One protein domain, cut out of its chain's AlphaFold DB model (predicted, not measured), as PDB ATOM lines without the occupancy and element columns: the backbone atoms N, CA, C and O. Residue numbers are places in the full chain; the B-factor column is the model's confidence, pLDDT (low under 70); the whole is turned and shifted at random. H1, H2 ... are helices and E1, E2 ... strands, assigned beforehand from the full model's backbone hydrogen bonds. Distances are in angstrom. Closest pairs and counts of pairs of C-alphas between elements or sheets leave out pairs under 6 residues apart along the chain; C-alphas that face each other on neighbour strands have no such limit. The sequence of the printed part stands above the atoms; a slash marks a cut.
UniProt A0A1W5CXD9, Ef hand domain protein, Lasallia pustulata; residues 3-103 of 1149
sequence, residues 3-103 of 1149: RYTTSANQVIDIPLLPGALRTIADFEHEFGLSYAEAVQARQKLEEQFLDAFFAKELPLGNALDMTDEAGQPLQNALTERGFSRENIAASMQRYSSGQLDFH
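This is residues 3 to 103 of the 1149 residues of the protein "Ef hand domain protein" of Lasallia pustulata (UniProt A0A1W5CXD9). A small strand hairpin, E1 and E2, and the short helix H1 lie by the first half of one long helix, H2, which runs through the middle of the domain. H4 packs on the later half of H2, and H3 packs on the beginning of H4. The 101 printed residues hold two antiparallel strands, in the order E1 - E2, then four helices, H1 to H4; the class is mostly helix. The whole is compact, with a radius of gyration of the C-alphas of 14.7 A and spans of 41 by 30 by 21 A.

E1 is residues 3 to 5, beginning at C-alpha 3 (-21.773, -38.893, 25.055), and E2 residues 11 to 14. H2 is residues 35 to 57, 32.5 A long. H1 is residues 24 to 31, 10.3 A, and H3 residues 72 to 79, 10.4 A. H4, residues 85 to 96, is 16.3 A long and ends at C-alpha 96 (-43.190, -46.226, 14.624).

E1 and E2 form an antiparallel hairpin, with N 4 and O 12 at 2.9 A. The closest C-alphas of E1 and H2, Tyr 4 and Ala 41, are 6.8 A apart. H2 touches H1 with residues 35 to 42 alone, about perpendicular at 74 degrees; the closest C-alphas, Phe 27 and Ala 38, are 5.2 A apart. H2 touches H4 at a steep tilt of 39 degrees, the same way, closest at C-alphas 51 and 91, 5.4 A. H4 touches H3 with residues 85 to 89 alone, at a steep tilt of 53 degrees, opposite ways, closest at C-alphas 79 and 85, 6.1 A. H2 and H3 are apart. Each O i to N i+4 pair is within hydrogen-bond range in H1, H3 and H4; in H2, 18 of 19 are.

The C-alphas farthest apart, Ala 8 and Glu 69, are 44.5 A apart. The printed part has no cut. The link H2 to H3, residues 58 to 71, is long. pLDDT is under 70 in residues 15 to 21, 56 to 71 and 96 to 103.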
ATOM      1  N   ARG A   3     -22.419 -39.048  23.747       75.88
ATOM      2  CA  ARG A   3     -21.773 -38.893  25.055       75.88
ATOM      3  C   ARG A   3     -22.029 -40.139  25.885       75.88
ATOM      4  O   ARG A   3     -23.179 -40.431  26.207       75.88
ATOM      5  N   TYR A   4     -20.961 -40.838  26.250       78.75
ATOM      6  CA  TYR A   4     -21.011 -42.034  27.084       78.75
ATOM      7  C   TYR A   4     -20.347 -41.776  28.435       78.75
ATOM      8  O   TYR A   4     -19.305 -41.129  28.505       78.75
ATOM      9  N   THR A   5     -20.935 -42.297  29.508       82.88
ATOM     10  CA  THR A   5     -20.362 -42.268  30.858       82.88
ATOM     11  C   THR A   5     -20.003 -43.689  31.271       82.88
ATOM     12  O   THR A   5     -20.892 -44.542  31.339       82.88
ATOM     13  N   THR A   6     -18.723 -43.956  31.522       79.56
ATOM     14  CA  THR A   6     -18.233 -45.286  31.931       79.56
ATOM     15  C   THR A   6     -18.637 -45.623  33.368       79.56
ATOM     16  O   THR A   6     -19.035 -44.738  34.129       79.56
ATOM     17  N   SER A   7     -18.481 -46.886  33.789       75.44
ATOM     18  CA  SER A   7     -18.678 -47.260  35.201       75.44
ATOM     19  C   SER A   7     -17.717 -46.524  36.153       75.44
ATOM     20  O   SER A   7     -18.074 -46.224  37.291       75.44
ATOM     21  N   ALA A   8     -16.535 -46.143  35.656       76.06
ATOM     22  CA  ALA A   8     -15.547 -45.304  36.335       76.06
ATOM     23  C   ALA A   8     -15.871 -43.791  36.300       76.06
ATOM     24  O   ALA A   8     -15.033 -42.971  36.675       76.06
ATOM     25  N   ASN A   9     -17.079 -43.406  35.867       75.38
ATOM     26  CA  ASN A   9     -17.564 -42.022  35.785       75.38
ATOM     27  C   ASN A   9     -16.791 -41.118  34.794       75.38
ATOM     28  O   ASN A   9     -16.903 -39.892  34.844       75.38
ATOM     29  N   GLN A  10     -16.021 -41.708  33.873       76.44
ATOM     30  CA  GLN A  10     -15.327 -40.984  32.806       76.44
ATOM     31  C   GLN A  10     -16.307 -40.659  31.672       76.44
ATOM     32  O   GLN A  10     -17.063 -41.523  31.230       76.44
ATOM     33  N   VAL A  11     -16.283 -39.413  31.193       79.12
ATOM     34  CA  VAL A  11     -17.126 -38.949  30.082       79.12
ATOM     35  C   VAL A  11     -16.352 -39.075  28.770       79.12
ATOM     36  O   VAL A  11     -15.277 -38.494  28.631       79.12
ATOM     37  N   ILE A  12     -16.902 -39.820  27.814       77.69
ATOM     38  CA  ILE A  12     -16.344 -40.025  26.475       77.69
ATOM     39  C   ILE A  12     -17.278 -39.359  25.461       77.69
ATOM     40  O   ILE A  12     -18.448 -39.730  25.348       77.69
ATOM     41  N   ASP A  13     -16.752 -38.383  24.724       76.25
ATOM     42  CA  ASP A  13     -17.474 -37.593  23.722       76.25
ATOM     43  C   ASP A  13     -17.012 -37.982  22.307       76.25
ATOM     44  O   ASP A  13     -15.840 -37.832  21.967       76.25
ATOM     45  N   ILE A  14     -17.932 -38.481  21.474       72.06
ATOM     46  CA  ILE A  14     -17.624 -39.080  20.164       72.06
ATOM     47  C   ILE A  14     -18.434 -38.395  19.044       72.06
ATOM     48  O   ILE A  14     -19.653 -38.215  19.171       72.06
ATOM     49  N   PRO A  15     -17.817 -38.013  17.909       64.00
ATOM     50  CA  PRO A  15     -18.553 -37.511  16.753       64.00
ATOM     51  C   PRO A  15     -19.364 -38.638  16.091       64.00
ATOM     52  O   PRO A  15     -18.832 -39.687  15.747       64.00
ATOM     53  N   LEU A  16     -20.662 -38.401  15.874       65.06
ATOM     54  CA  LEU A  16     -21.530 -39.305  15.112       65.06
ATOM     55  C   LEU A  16     -21.402 -38.949  13.628       65.06
ATOM     56  O   LEU A  16     -22.045 -38.006  13.166       65.06
ATOM     57  N   LEU A  17     -20.527 -39.656  12.911       59.09
ATOM     58  CA  LEU A  17     -20.279 -39.474  11.478       59.09
ATOM     59  C   LEU A  17     -20.677 -40.751  10.714       59.09
ATOM     60  O   LEU A  17     -20.150 -41.813  11.048       59.09
ATOM     61  N   PRO A  18     -21.537 -40.678   9.673       49.47
ATOM     62  CA  PRO A  18     -22.083 -41.862   8.991       49.47
ATOM     63  C   PRO A  18     -21.077 -42.836   8.359       49.47
ATOM     64  O   PRO A  18     -21.461 -43.944   8.007       49.47
ATOM     65  N   GLY A  19     -19.810 -42.441   8.190       55.50
ATOM     66  CA  GLY A  19     -18.745 -43.282   7.628       55.50
ATOM     67  C   GLY A  19     -17.624 -43.649   8.607       55.50
ATOM     68  O   GLY A  19     -16.567 -44.074   8.153       55.50
ATOM     69  N   ALA A  20     -17.794 -43.419   9.917       59.12
ATOM     70  CA  ALA A  20     -16.722 -43.587  10.909       59.12
ATOM     71  C   ALA A  20     -17.239 -43.982  12.312       59.12
ATOM     72  O   ALA A  20     -16.831 -43.411  13.326       59.12
ATOM     73  N   LEU A  21     -18.168 -44.943  12.389       68.88
ATOM     74  CA  LEU A  21     -18.668 -45.455  13.670       68.88
ATOM     75  C   LEU A  21     -17.697 -46.495  14.251       68.88
ATOM     76  O   LEU A  21     -17.612 -47.615  13.749       68.88
ATOM     77  N   ARG A  22     -16.995 -46.112  15.323       77.06
ATOM     78  CA  ARG A  22     -15.980 -46.910  16.040       77.06
ATOM     79  C   ARG A  22     -16.440 -48.328  16.384       77.06
ATOM     80  O   ARG A  22     -17.560 -48.522  16.864       77.06
ATOM     81  N   THR A  23     -15.563 -49.299  16.166       81.81
ATOM     82  CA  THR A  23     -15.733 -50.718  16.501       81.81
ATOM     83  C   THR A  23     -15.549 -50.974  18.001       81.81
ATOM     84  O   THR A  23     -15.072 -50.112  18.739       81.81
ATOM     85  N   ILE A  24     -15.902 -52.177  18.468       82.62
ATOM     86  CA  ILE A  24     -15.679 -52.602  19.863       82.62
ATOM     87  C   ILE A  24     -14.177 -52.571  20.206       82.62
ATOM     88  O   ILE A  24     -13.808 -52.047  21.252       82.62
ATOM     89  N   ALA A  25     -13.310 -53.016  19.289       81.00
ATOM     90  CA  ALA A  25     -11.859 -52.983  19.473       81.00
ATOM     91  C   ALA A  25     -11.313 -51.548  19.620       81.00
ATOM     92  O   ALA A  25     -10.426 -51.315  20.438       81.00
ATOM     93  N   ASP A  26     -11.878 -50.565  18.905       81.75
ATOM     94  CA  ASP A  26     -11.514 -49.149  19.080       81.75
ATOM     95  C   ASP A  26     -11.912 -48.625  20.473       81.75
ATOM     96  O   ASP A  26     -11.221 -47.786  21.052       81.75
ATOM     97  N   PHE A  27     -13.028 -49.113  21.026       81.06
ATOM     98  CA  PHE A  27     -13.480 -48.764  22.376       81.06
ATOM     99  C   PHE A  27     -12.596 -49.369  23.475       81.06
ATOM    100  O   PHE A  27     -12.318 -48.697  24.470       81.06
ATOM    101  N   GLU A  28     -12.121 -50.601  23.294       82.19
ATOM    102  CA  GLU A  28     -11.159 -51.230  24.205       82.19
ATOM    103  C   GLU A  28      -9.775 -50.569  24.101       82.19
ATOM    104  O   GLU A  28      -9.196 -50.178  25.113       82.19
ATOM    105  N   HIS A  29      -9.251 -50.386  22.884       79.69
ATOM    106  CA  HIS A  29      -7.859 -49.982  22.668       79.69
ATOM    107  C   HIS A  29      -7.616 -48.462  22.770       79.69
ATOM    108  O   HIS A  29      -6.528 -48.057  23.184       79.69
ATOM    109  N   GLU A  30      -8.575 -47.598  22.410       78.44
ATOM    110  CA  GLU A  30      -8.388 -46.136  22.501       78.44
ATOM    111  C   GLU A  30      -8.943 -45.540  23.804       78.44
ATOM    112  O   GLU A  30      -8.374 -44.586  24.334       78.44
ATOM    113  N   PHE A  31     -10.021 -46.112  24.359       76.75
ATOM    114  CA  PHE A  31     -10.653 -45.608  25.587       76.75
ATOM    115  C   PHE A  31     -10.444 -46.493  26.824       76.75
ATOM    116  O   PHE A  31     -10.880 -46.110  27.911       76.75
ATOM    117  N   GLY A  32      -9.761 -47.636  26.698       80.19
ATOM    118  CA  GLY A  32      -9.419 -48.507  27.828       80.19
ATOM    119  C   GLY A  32     -10.623 -49.194  28.478       80.19
ATOM    120  O   GLY A  32     -10.550 -49.560  29.652       80.19
ATOM    121  N   LEU A  33     -11.741 -49.323  27.757       83.62
ATOM    122  CA  LEU A  33     -12.950 -49.966  28.272       83.62
ATOM    123  C   LEU A  33     -12.762 -51.480  28.393       83.62
ATOM    124  O   LEU A  33     -12.073 -52.098  27.586       83.62
ATOM    125  N   SER A  34     -13.436 -52.096  29.365       85.62
ATOM    126  CA  SER A  34     -13.585 -53.553  29.378       85.62
ATOM    127  C   SER A  34     -14.471 -54.010  28.210       85.62
ATOM    128  O   SER A  34     -15.411 -53.299  27.856       85.62
ATOM    129  N   TYR A  35     -14.245 -55.206  27.651       83.38
ATOM    130  CA  TYR A  35     -15.039 -55.760  26.537       83.38
ATOM    131  C   TYR A  35     -16.561 -55.594  26.718       83.38
ATOM    132  O   TYR A  35     -17.268 -55.165  25.810       83.38
ATOM    133  N   ALA A  36     -17.075 -55.856  27.926       82.75
ATOM    134  CA  ALA A  36     -18.496 -55.700  28.245       82.75
ATOM    135  C   ALA A  36     -18.975 -54.232  28.200       82.75
ATOM    136  O   ALA A  36     -20.074 -53.953  27.718       82.75
ATOM    137  N   GLU A  37     -18.158 -53.281  28.663       82.88
ATOM    138  CA  GLU A  37     -18.450 -51.847  28.553       82.88
ATOM    139  C   GLU A  37     -18.266 -51.323  27.126       82.88
ATOM    140  O   GLU A  37     -19.018 -50.444  26.717       82.88
ATOM    141  N   ALA A  38     -17.315 -51.865  26.360       83.31
ATOM    142  CA  ALA A  38     -17.085 -51.533  24.957       83.31
ATOM    143  C   ALA A  38     -18.258 -51.985  24.072       83.31
ATOM    144  O   ALA A  38     -18.760 -51.199  23.267       83.31
ATOM    145  N   VAL A  39     -18.770 -53.205  24.289       83.81
ATOM    146  CA  VAL A  39     -20.020 -53.699  23.685       83.81
ATOM    147  C   VAL A  39     -21.197 -52.792  24.059       83.81
ATOM    148  O   VAL A  39     -21.923 -52.341  23.173       83.81
ATOM    149  N   GLN A  40     -21.370 -52.446  25.341       83.62
ATOM    150  CA  GLN A  40     -22.473 -51.576  25.771       83.62
ATOM    151  C   GLN A  40     -22.351 -50.134  25.231       83.62
ATOM    152  O   GLN A  40     -23.364 -49.511  24.899       83.62
ATOM    153  N   ALA A  41     -21.133 -49.596  25.115       82.44
ATOM    154  CA  ALA A  41     -20.871 -48.287  24.522       82.44
ATOM    155  C   ALA A  41     -21.174 -48.280  23.020       82.44
ATOM    156  O   ALA A  41     -21.859 -47.372  22.543       82.44
ATOM    157  N   ARG A  42     -20.745 -49.321  22.292       86.44
ATOM    158  CA  ARG A  42     -21.078 -49.528  20.879       86.44
ATOM    159  C   ARG A  42     -22.588 -49.649  20.669       86.44
ATOM    160  O   ARG A  42     -23.115 -48.985  19.782       86.44
ATOM    161  N   GLN A  43     -23.286 -50.427  21.501       85.12
ATOM    162  CA  GLN A  43     -24.731 -50.629  21.374       85.12
ATOM    163  C   GLN A  43     -25.506 -49.309  21.517       85.12
ATOM    164  O   GLN A  43     -26.300 -48.975  20.642       85.12
ATOM    165  N   LYS A  44     -25.215 -48.506  22.551       83.75
ATOM    166  CA  LYS A  44     -25.850 -47.185  22.734       83.75
ATOM    167  C   LYS A  44     -25.460 -46.172  21.648       83.75
ATOM    168  O   LYS A  44     -26.228 -45.252  21.370       83.75
ATOM    169  N   LEU A  45     -24.275 -46.310  21.045       84.00
ATOM    170  CA  LEU A  45     -23.824 -45.458  19.939       84.00
ATOM    171  C   LEU A  45     -24.600 -45.756  18.651       84.00
ATOM    172  O   LEU A  45     -25.026 -44.817  17.982       84.00
ATOM    173  N   GLU A  46     -24.817 -47.035  18.328       85.94
ATOM    174  CA  GLU A  46     -25.701 -47.446  17.229       85.94
ATOM    175  C   GLU A  46     -27.133 -46.959  17.455       85.94
ATOM    176  O   GLU A  46     -27.697 -46.328  16.570       85.94
ATOM    177  N   GLU A  47     -27.688 -47.176  18.649       83.81
ATOM    178  CA  GLU A  47     -29.016 -46.704  19.059       83.81
ATOM    179  C   GLU A  47     -29.189 -45.187  18.847       83.81
ATOM    180  O   GLU A  47     -30.080 -44.768  18.110       83.81
ATOM    181  N   GLN A  48     -28.292 -44.351  19.391       81.38
ATOM    182  CA  GLN A  48     -28.387 -42.894  19.214       81.38
ATOM    183  C   GLN A  48     -28.112 -42.432  17.775       81.38
ATOM    184  O   GLN A  48     -28.536 -41.337  17.400       81.38
ATOM    185  N   PHE A  49     -27.401 -43.224  16.966       82.94
ATOM    186  CA  PHE A  49     -27.242 -42.946  15.541       82.94
ATOM    187  C   PHE A  49     -28.519 -43.282  14.762       82.94
ATOM    188  O   PHE A  49     -28.969 -42.464  13.966       82.94
ATOM    189  N   LEU A  50     -29.106 -44.458  14.998       83.19
ATOM    190  CA  LEU A  50     -30.277 -44.969  14.284       83.19
ATOM    191  C   LEU A  50     -31.536 -44.155  14.605       83.19
ATOM    192  O   LEU A  50     -32.208 -43.710  13.675       83.19
ATOM    193  N   ASP A  51     -31.799 -43.856  15.882       80.50
ATOM    194  CA  ASP A  51     -32.901 -42.970  16.287       80.50
ATOM    195  C   ASP A  51     -32.792 -41.592  15.595       80.50
ATOM    196  O   ASP A  51     -33.779 -41.054  15.090       80.50
ATOM    197  N   ALA A  52     -31.578 -41.027  15.521       74.25
ATOM    198  CA  ALA A  52     -31.320 -39.733  14.884       74.25
ATOM    199  C   ALA A  52     -31.324 -39.784  13.343       74.25
ATOM    200  O   ALA A  52     -31.597 -38.768  12.703       74.25
ATOM    201  N   PHE A  53     -31.019 -40.938  12.745       79.88
ATOM    202  CA  PHE A  53     -31.097 -41.181  11.305       79.88
ATOM    203  C   PHE A  53     -32.561 -41.266  10.858       79.88
ATOM    204  O   PHE A  53     -32.988 -40.484  10.006       79.88
ATOM    205  N   PHE A  54     -33.362 -42.125  11.498       76.69
ATOM    206  CA  PHE A  54     -34.788 -42.257  11.194       76.69
ATOM    207  C   PHE A  54     -35.541 -40.939  11.437       76.69
ATOM    208  O   PHE A  54     -36.269 -40.485  10.558       76.69
ATOM    209  N   ALA A  55     -35.276 -40.235  12.545       70.06
ATOM    210  CA  ALA A  55     -35.871 -38.921  12.825       70.06
ATOM    211  C   ALA A  55     -35.416 -37.774  11.889       70.06
ATOM    212  O   ALA A  55     -35.956 -36.669  11.980       70.06
ATOM    213  N   LYS A  56     -34.426 -37.993  11.009       67.88
ATOM    214  CA  LYS A  56     -33.913 -36.983  10.066       67.88
ATOM    215  C   LYS A  56     -34.309 -37.252   8.611       67.88
ATOM    216  O   LYS A  56     -34.586 -36.287   7.894       67.88
ATOM    217  N   GLU A  57     -34.285 -38.514   8.179       69.62
ATOM    218  CA  GLU A  57     -34.505 -38.884   6.773       69.62
ATOM    219  C   GLU A  57     -35.929 -39.399   6.479       69.62
ATOM    220  O   GLU A  57     -36.345 -39.348   5.324       69.62
ATOM    221  N   LEU A  58     -36.693 -39.858   7.485       66.75
ATOM    222  CA  LEU A  58     -38.072 -40.342   7.305       66.75
ATOM    223  C   LEU A  58     -39.126 -39.297   7.736       66.75
ATOM    224  O   LEU A  58     -38.949 -38.630   8.762       66.75
ATOM    225  N   PRO A  59     -40.253 -39.164   7.007       57.81
ATOM    226  CA  PRO A  59     -41.344 -38.264   7.373       57.81
ATOM    227  C   PRO A  59     -42.213 -38.831   8.507       57.81
ATOM    228  O   PRO A  59     -42.700 -39.959   8.437       57.81
ATOM    229  N   LEU A  60     -42.464 -38.007   9.530       53.94
ATOM    230  CA  LEU A  60     -43.324 -38.349  10.667       53.94
ATOM    231  C   LEU A  60     -44.750 -38.691  10.202       53.94
ATOM    232  O   LEU A  60     -45.432 -37.844   9.627       53.94
ATOM    233  N   GLY A  61     -45.210 -39.908  10.506       52.53
ATOM    234  CA  GLY A  61     -46.585 -40.359  10.254       52.53
ATOM    235  C   GLY A  61     -46.694 -41.784   9.709       52.53
ATOM    236  O   GLY A  61     -47.699 -42.445   9.958       52.53
ATOM    237  N   ASN A  62     -45.656 -42.285   9.034       55.75
ATOM    238  CA  ASN A  62     -45.626 -43.666   8.556       55.75
ATOM    239  C   ASN A  62     -45.107 -44.593   9.662       55.75
ATOM    240  O   ASN A  62     -43.933 -44.531  10.026       55.75
ATOM    241  N   ALA A  63     -45.970 -45.478  10.165       56.28
ATOM    242  CA  ALA A  63     -45.523 -46.631  10.936       56.28
ATOM    243  C   ALA A  63     -44.860 -47.623   9.971       56.28
ATOM    244  O   ALA A  63     -45.529 -48.180   9.105       56.28
ATOM    245  N   LEU A  64     -43.550 -47.818  10.106       58.66
ATOM    246  CA  LEU A  64     -42.839 -48.907   9.442       58.66
ATOM    247  C   LEU A  64     -42.995 -50.160  10.305       58.66
ATOM    248  O   LEU A  64     -42.521 -50.167  11.448       58.66
ATOM    249  N   ASP A  65     -43.663 -51.185   9.776       58.59
ATOM    250  CA  ASP A  65     -43.690 -52.516  10.384       58.59
ATOM    251  C   ASP A  65     -42.506 -53.358   9.875       58.59
ATOM    252  O   ASP A  65     -41.993 -53.159   8.772       58.59
ATOM    253  N   MET A  66     -42.056 -54.310  10.688       50.28
ATOM    254  CA  MET A  66     -40.894 -55.157  10.398       50.28
ATOM    255  C   MET A  66     -41.176 -56.211   9.317       50.28
ATOM    256  O   MET A  66     -40.244 -56.847   8.829       50.28
ATOM    257  N   THR A  67     -42.448 -56.420   8.962       53.00
ATOM    258  CA  THR A  67     -42.891 -57.415   7.974       53.00
ATOM    259  C   THR A  67     -43.228 -56.837   6.601       53.00
ATOM    260  O   THR A  67     -43.364 -57.618   5.664       53.00
ATOM    261  N   ASP A  68     -43.341 -55.512   6.452       60.41
ATOM    262  CA  ASP A  68     -43.649 -54.884   5.159       60.41
ATOM    263  C   ASP A  68     -42.461 -54.964   4.185       60.41
ATOM    264  O   ASP A  68     -41.301 -54.767   4.559       60.41
ATOM    265  N   GLU A  69     -42.766 -55.156   2.898       58.16
ATOM    266  CA  GLU A  69     -41.794 -55.229   1.792       58.16
ATOM    267  C   GLU A  69     -40.894 -53.981   1.699       58.16
ATOM    268  O   GLU A  69     -39.743 -54.067   1.282       58.16
ATOM    269  N   ALA A  70     -41.379 -52.819   2.150       57.00
ATOM    270  CA  ALA A  70     -40.603 -51.578   2.202       57.00
ATOM    271  C   ALA A  70     -39.610 -51.505   3.386       57.00
ATOM    272  O   ALA A  70     -38.659 -50.723   3.344       57.00
ATOM    273  N   GLY A  71     -39.817 -52.293   4.449       64.44
ATOM    274  CA  GLY A  71     -38.984 -52.279   5.657       64.44
ATOM    275  C   GLY A  71     -37.737 -53.162   5.550       64.44
ATOM    276  O   GLY A  71     -36.650 -52.763   5.977       64.44
ATOM    277  N   GLN A  72     -37.868 -54.341   4.937       72.00
ATOM    278  CA  GLN A  72     -36.785 -55.332   4.861       72.00
ATOM    279  C   GLN A  72     -35.536 -54.847   4.086       72.00
ATOM    280  O   GLN A  72     -34.427 -55.026   4.603       72.00
ATOM    281  N   PRO A  73     -35.645 -54.158   2.925       77.75
ATOM    282  CA  PRO A  73     -34.479 -53.630   2.209       77.75
ATOM    283  C   PRO A  73     -33.694 -52.607   3.039       77.75
ATOM    284  O   PRO A  73     -32.463 -52.596   3.020       77.75
ATOM    285  N   LEU A  74     -34.395 -51.783   3.826       76.44
ATOM    286  CA  LEU A  74     -33.780 -50.804   4.723       76.44
ATOM    287  C   LEU A  74     -33.057 -51.488   5.894       76.44
ATOM    288  O   LEU A  74     -31.945 -51.084   6.239       76.44
ATOM    289  N   GLN A  75     -33.634 -52.549   6.470       77.25
ATOM    290  CA  GLN A  75     -32.968 -53.332   7.513       77.25
ATOM    291  C   GLN A  75     -31.712 -54.042   6.980       77.25
ATOM    292  O   GLN A  75     -30.675 -54.027   7.650       77.25
ATOM    293  N   ASN A  76     -31.763 -54.616   5.776       78.50
ATOM    294  CA  ASN A  76     -30.614 -55.278   5.147       78.50
ATOM    295  C   ASN A  76     -29.494 -54.280   4.824       78.50
ATOM    296  O   ASN A  76     -28.382 -54.435   5.329       78.50
ATOM    297  N   ALA A  77     -29.809 -53.173   4.146       78.75
ATOM    298  CA  ALA A  77     -28.836 -52.136   3.797       78.75
ATOM    299  C   ALA A  77     -28.246 -51.382   5.014       78.75
ATOM    300  O   ALA A  77     -27.236 -50.681   4.886       78.75
ATOM    301  N   LEU A  78     -28.854 -51.483   6.203       79.44
ATOM    302  CA  LEU A  78     -28.245 -51.054   7.470       79.44
ATOM    303  C   LEU A  78     -27.404 -52.174   8.112       79.44
ATOM    304  O   LEU A  78     -26.322 -51.893   8.626       79.44
ATOM    305  N   THR A  79     -27.839 -53.434   8.029       80.75
ATOM    306  CA  THR A  79     -27.076 -54.597   8.522       80.75
ATOM    307  C   THR A  79     -25.728 -54.727   7.801       80.75
ATOM    308  O   THR A  79     -24.690 -54.829   8.451       80.75
ATOM    309  N   GLU A  80     -25.718 -54.621   6.469       75.94
ATOM    310  CA  GLU A  80     -24.511 -54.631   5.620       75.94
ATOM    311  C   GLU A  80     -23.499 -53.535   5.987       75.94
ATOM    312  O   GLU A  80     -22.294 -53.692   5.800       75.94
ATOM    313  N   ARG A  81     -23.977 -52.413   6.542       72.56
ATOM    314  CA  ARG A  81     -23.142 -51.292   7.002       72.56
ATOM    315  C   ARG A  81     -22.633 -51.467   8.439       72.56
ATOM    316  O   ARG A  81     -22.060 -50.535   9.000       72.56
ATOM    317  N   GLY A  82     -22.812 -52.651   9.027       72.75
ATOM    318  CA  GLY A  82     -22.272 -53.009  10.337       72.75
ATOM    319  C   GLY A  82     -23.085 -52.483  11.521       72.75
ATOM    320  O   GLY A  82     -22.507 -52.246  12.579       72.75
ATOM    321  N   PHE A  83     -24.395 -52.280  11.358       81.88
ATOM    322  CA  PHE A  83     -25.321 -52.050  12.473       81.88
ATOM    323  C   PHE A  83     -25.982 -53.368  12.893       81.88
ATOM    324  O   PHE A  83     -26.326 -54.197  12.051       81.88
ATOM    325  N   SER A  84     -26.206 -53.563  14.191       83.56
ATOM    326  CA  SER A  84     -26.875 -54.770  14.684       83.56
ATOM    327  C   SER A  84     -28.378 -54.780  14.355       83.56
ATOM    328  O   SER A  84     -29.095 -53.806  14.597       83.56
ATOM    329  N   ARG A  85     -28.884 -55.912  13.832       80.62
ATOM    330  CA  ARG A  85     -30.313 -56.093  13.478       80.62
ATOM    331  C   ARG A  85     -31.262 -55.819  14.646       80.62
ATOM    332  O   ARG A  85     -32.350 -55.294  14.422       80.62
ATOM    333  N   GLU A  86     -30.828 -56.122  15.869       83.00
ATOM    334  CA  GLU A  86     -31.551 -55.853  17.117       83.00
ATOM    335  C   GLU A  86     -31.737 -54.346  17.359       83.00
ATOM    336  O   GLU A  86     -32.863 -53.892  17.564       83.00
ATOM    337  N   ASN A  87     -30.664 -53.550  17.259       84.12
ATOM    338  CA  ASN A  87     -30.741 -52.096  17.422       84.12
ATOM    339  C   ASN A  87     -31.539 -51.431  16.293       84.12
ATOM    340  O   ASN A  87     -32.264 -50.471  16.557       84.12
ATOM    341  N   ILE A  88     -31.441 -51.932  15.052       83.94
ATOM    342  CA  ILE A  88     -32.251 -51.444  13.923       83.94
ATOM    343  C   ILE A  88     -33.740 -51.647  14.227       83.94
ATOM    344  O   ILE A  88     -34.495 -50.675  14.209       83.94
ATOM    345  N   ALA A  89     -34.147 -52.870  14.585       81.50
ATOM    346  CA  ALA A  89     -35.538 -53.188  14.903       81.50
ATOM    347  C   ALA A  89     -36.062 -52.378  16.104       81.50
ATOM    348  O   ALA A  89     -37.147 -51.807  16.030       81.50
ATOM    349  N   ALA A  90     -35.279 -52.251  17.181       81.81
ATOM    350  CA  ALA A  90     -35.663 -51.461  18.353       81.81
ATOM    351  C   ALA A  90     -35.817 -49.959  18.036       81.81
ATOM    352  O   ALA A  90     -36.768 -49.322  18.490       81.81
ATOM    353  N   SER A  91     -34.917 -49.392  17.226       81.69
ATOM    354  CA  SER A  91     -34.962 -47.974  16.839       81.69
ATOM    355  C   SER A  91     -36.124 -47.689  15.875       81.69
ATOM    356  O   SER A  91     -36.841 -46.703  16.050       81.69
ATOM    357  N   MET A  92     -36.386 -48.589  14.916       75.44
ATOM    358  CA  MET A  92     -37.574 -48.529  14.054       75.44
ATOM    359  C   MET A  92     -38.867 -48.657  14.868       75.44
ATOM    360  O   MET A  92     -39.783 -47.863  14.677       75.44
ATOM    361  N   GLN A  93     -38.929 -49.575  15.838       77.50
ATOM    362  CA  GLN A  93     -40.103 -49.732  16.700       77.50
ATOM    363  C   GLN A  93     -40.384 -48.468  17.531       77.50
ATOM    364  O   GLN A  93     -41.547 -48.094  17.670       77.50
ATOM    365  N   ARG A  94     -39.350 -47.774  18.035       77.19
ATOM    366  CA  ARG A  94     -39.500 -46.483  18.741       77.19
ATOM    367  C   ARG A  94     -39.921 -45.331  17.832       77.19
ATOM    368  O   ARG A  94     -40.643 -44.440  18.280       77.19
ATOM    369  N   TYR A  95     -39.470 -45.336  16.578       75.06
ATOM    370  CA  TYR A  95     -39.923 -44.388  15.562       75.06
ATOM    371  C   TYR A  95     -41.415 -44.606  15.260       75.06
ATOM    372  O   TYR A  95     -42.216 -43.689  15.435       75.06
ATOM    373  N   SER A  96     -41.804 -45.840  14.924       69.88
ATOM    374  CA  SER A  96     -43.190 -46.226  14.624       69.88
ATOM    375  C   SER A  96     -44.140 -46.099  15.827       69.88
ATOM    376  O   SER A  96     -45.325 -45.836  15.636       69.88
ATOM    377  N   SER A  97     -43.652 -46.232  17.070       68.88
ATOM    378  CA  SER A  97     -44.442 -45.994  18.291       68.88
ATOM    379  C   SER A  97     -44.550 -44.515  18.694       68.88
ATOM    380  O   SER A  97     -45.253 -44.197  19.654       68.88
ATOM    381  N   GLY A  98     -43.852 -43.609  17.999       64.75
ATOM    382  CA  GLY A  98     -43.832 -42.177  18.308       64.75
ATOM    383  C   GLY A  98     -43.081 -41.808  19.595       64.75
ATOM    384  O   GLY A  98     -43.249 -40.699  20.092       64.75
ATOM    385  N   GLN A  99     -42.254 -42.703  20.148       63.91
ATOM    386  CA  GLN A  99     -41.522 -42.469  21.405       63.91
ATOM    387  C   GLN A  99     -40.237 -41.632  21.241       63.91
ATOM    388  O   GLN A  99     -39.575 -41.316  22.231       63.91
ATOM    389  N   LEU A 100     -39.865 -41.266  20.010       62.44
ATOM    390  CA  LEU A 100     -38.699 -40.429  19.723       62.44
ATOM    391  C   LEU A 100     -39.048 -38.930  19.813       62.44
ATOM    392  O   LEU A 100     -39.320 -38.280  18.805       62.44
ATOM    393  N   ASP A 101     -39.002 -38.388  21.035       48.66
ATOM    394  CA  ASP A 101     -39.323 -36.996  21.417       48.66
ATOM    395  C   ASP A 101     -38.345 -35.927  20.839       48.66
ATOM    396  O   ASP A 101     -37.679 -35.159  21.546       48.66
ATOM    397  N   PHE A 102     -38.244 -35.836  19.510       52.66
ATOM    398  CA  PHE A 102     -37.451 -34.821  18.812       52.66
ATOM    399  C   PHE A 102     -38.290 -33.594  18.441       52.66
ATOM    400  O   PHE A 102     -38.843 -33.489  17.349       52.66
ATOM    401  N   HIS A 103     -38.317 -32.611  19.347       45.88
ATOM    402  CA  HIS A 103     -38.979 -31.313  19.151       45.88
ATOM    403  C   HIS A 103     -38.619 -30.690  17.774       45.88
ATOM    404  O   HIS A 103     -37.457 -30.311  17.568       45.88
TER     405      HIS A 103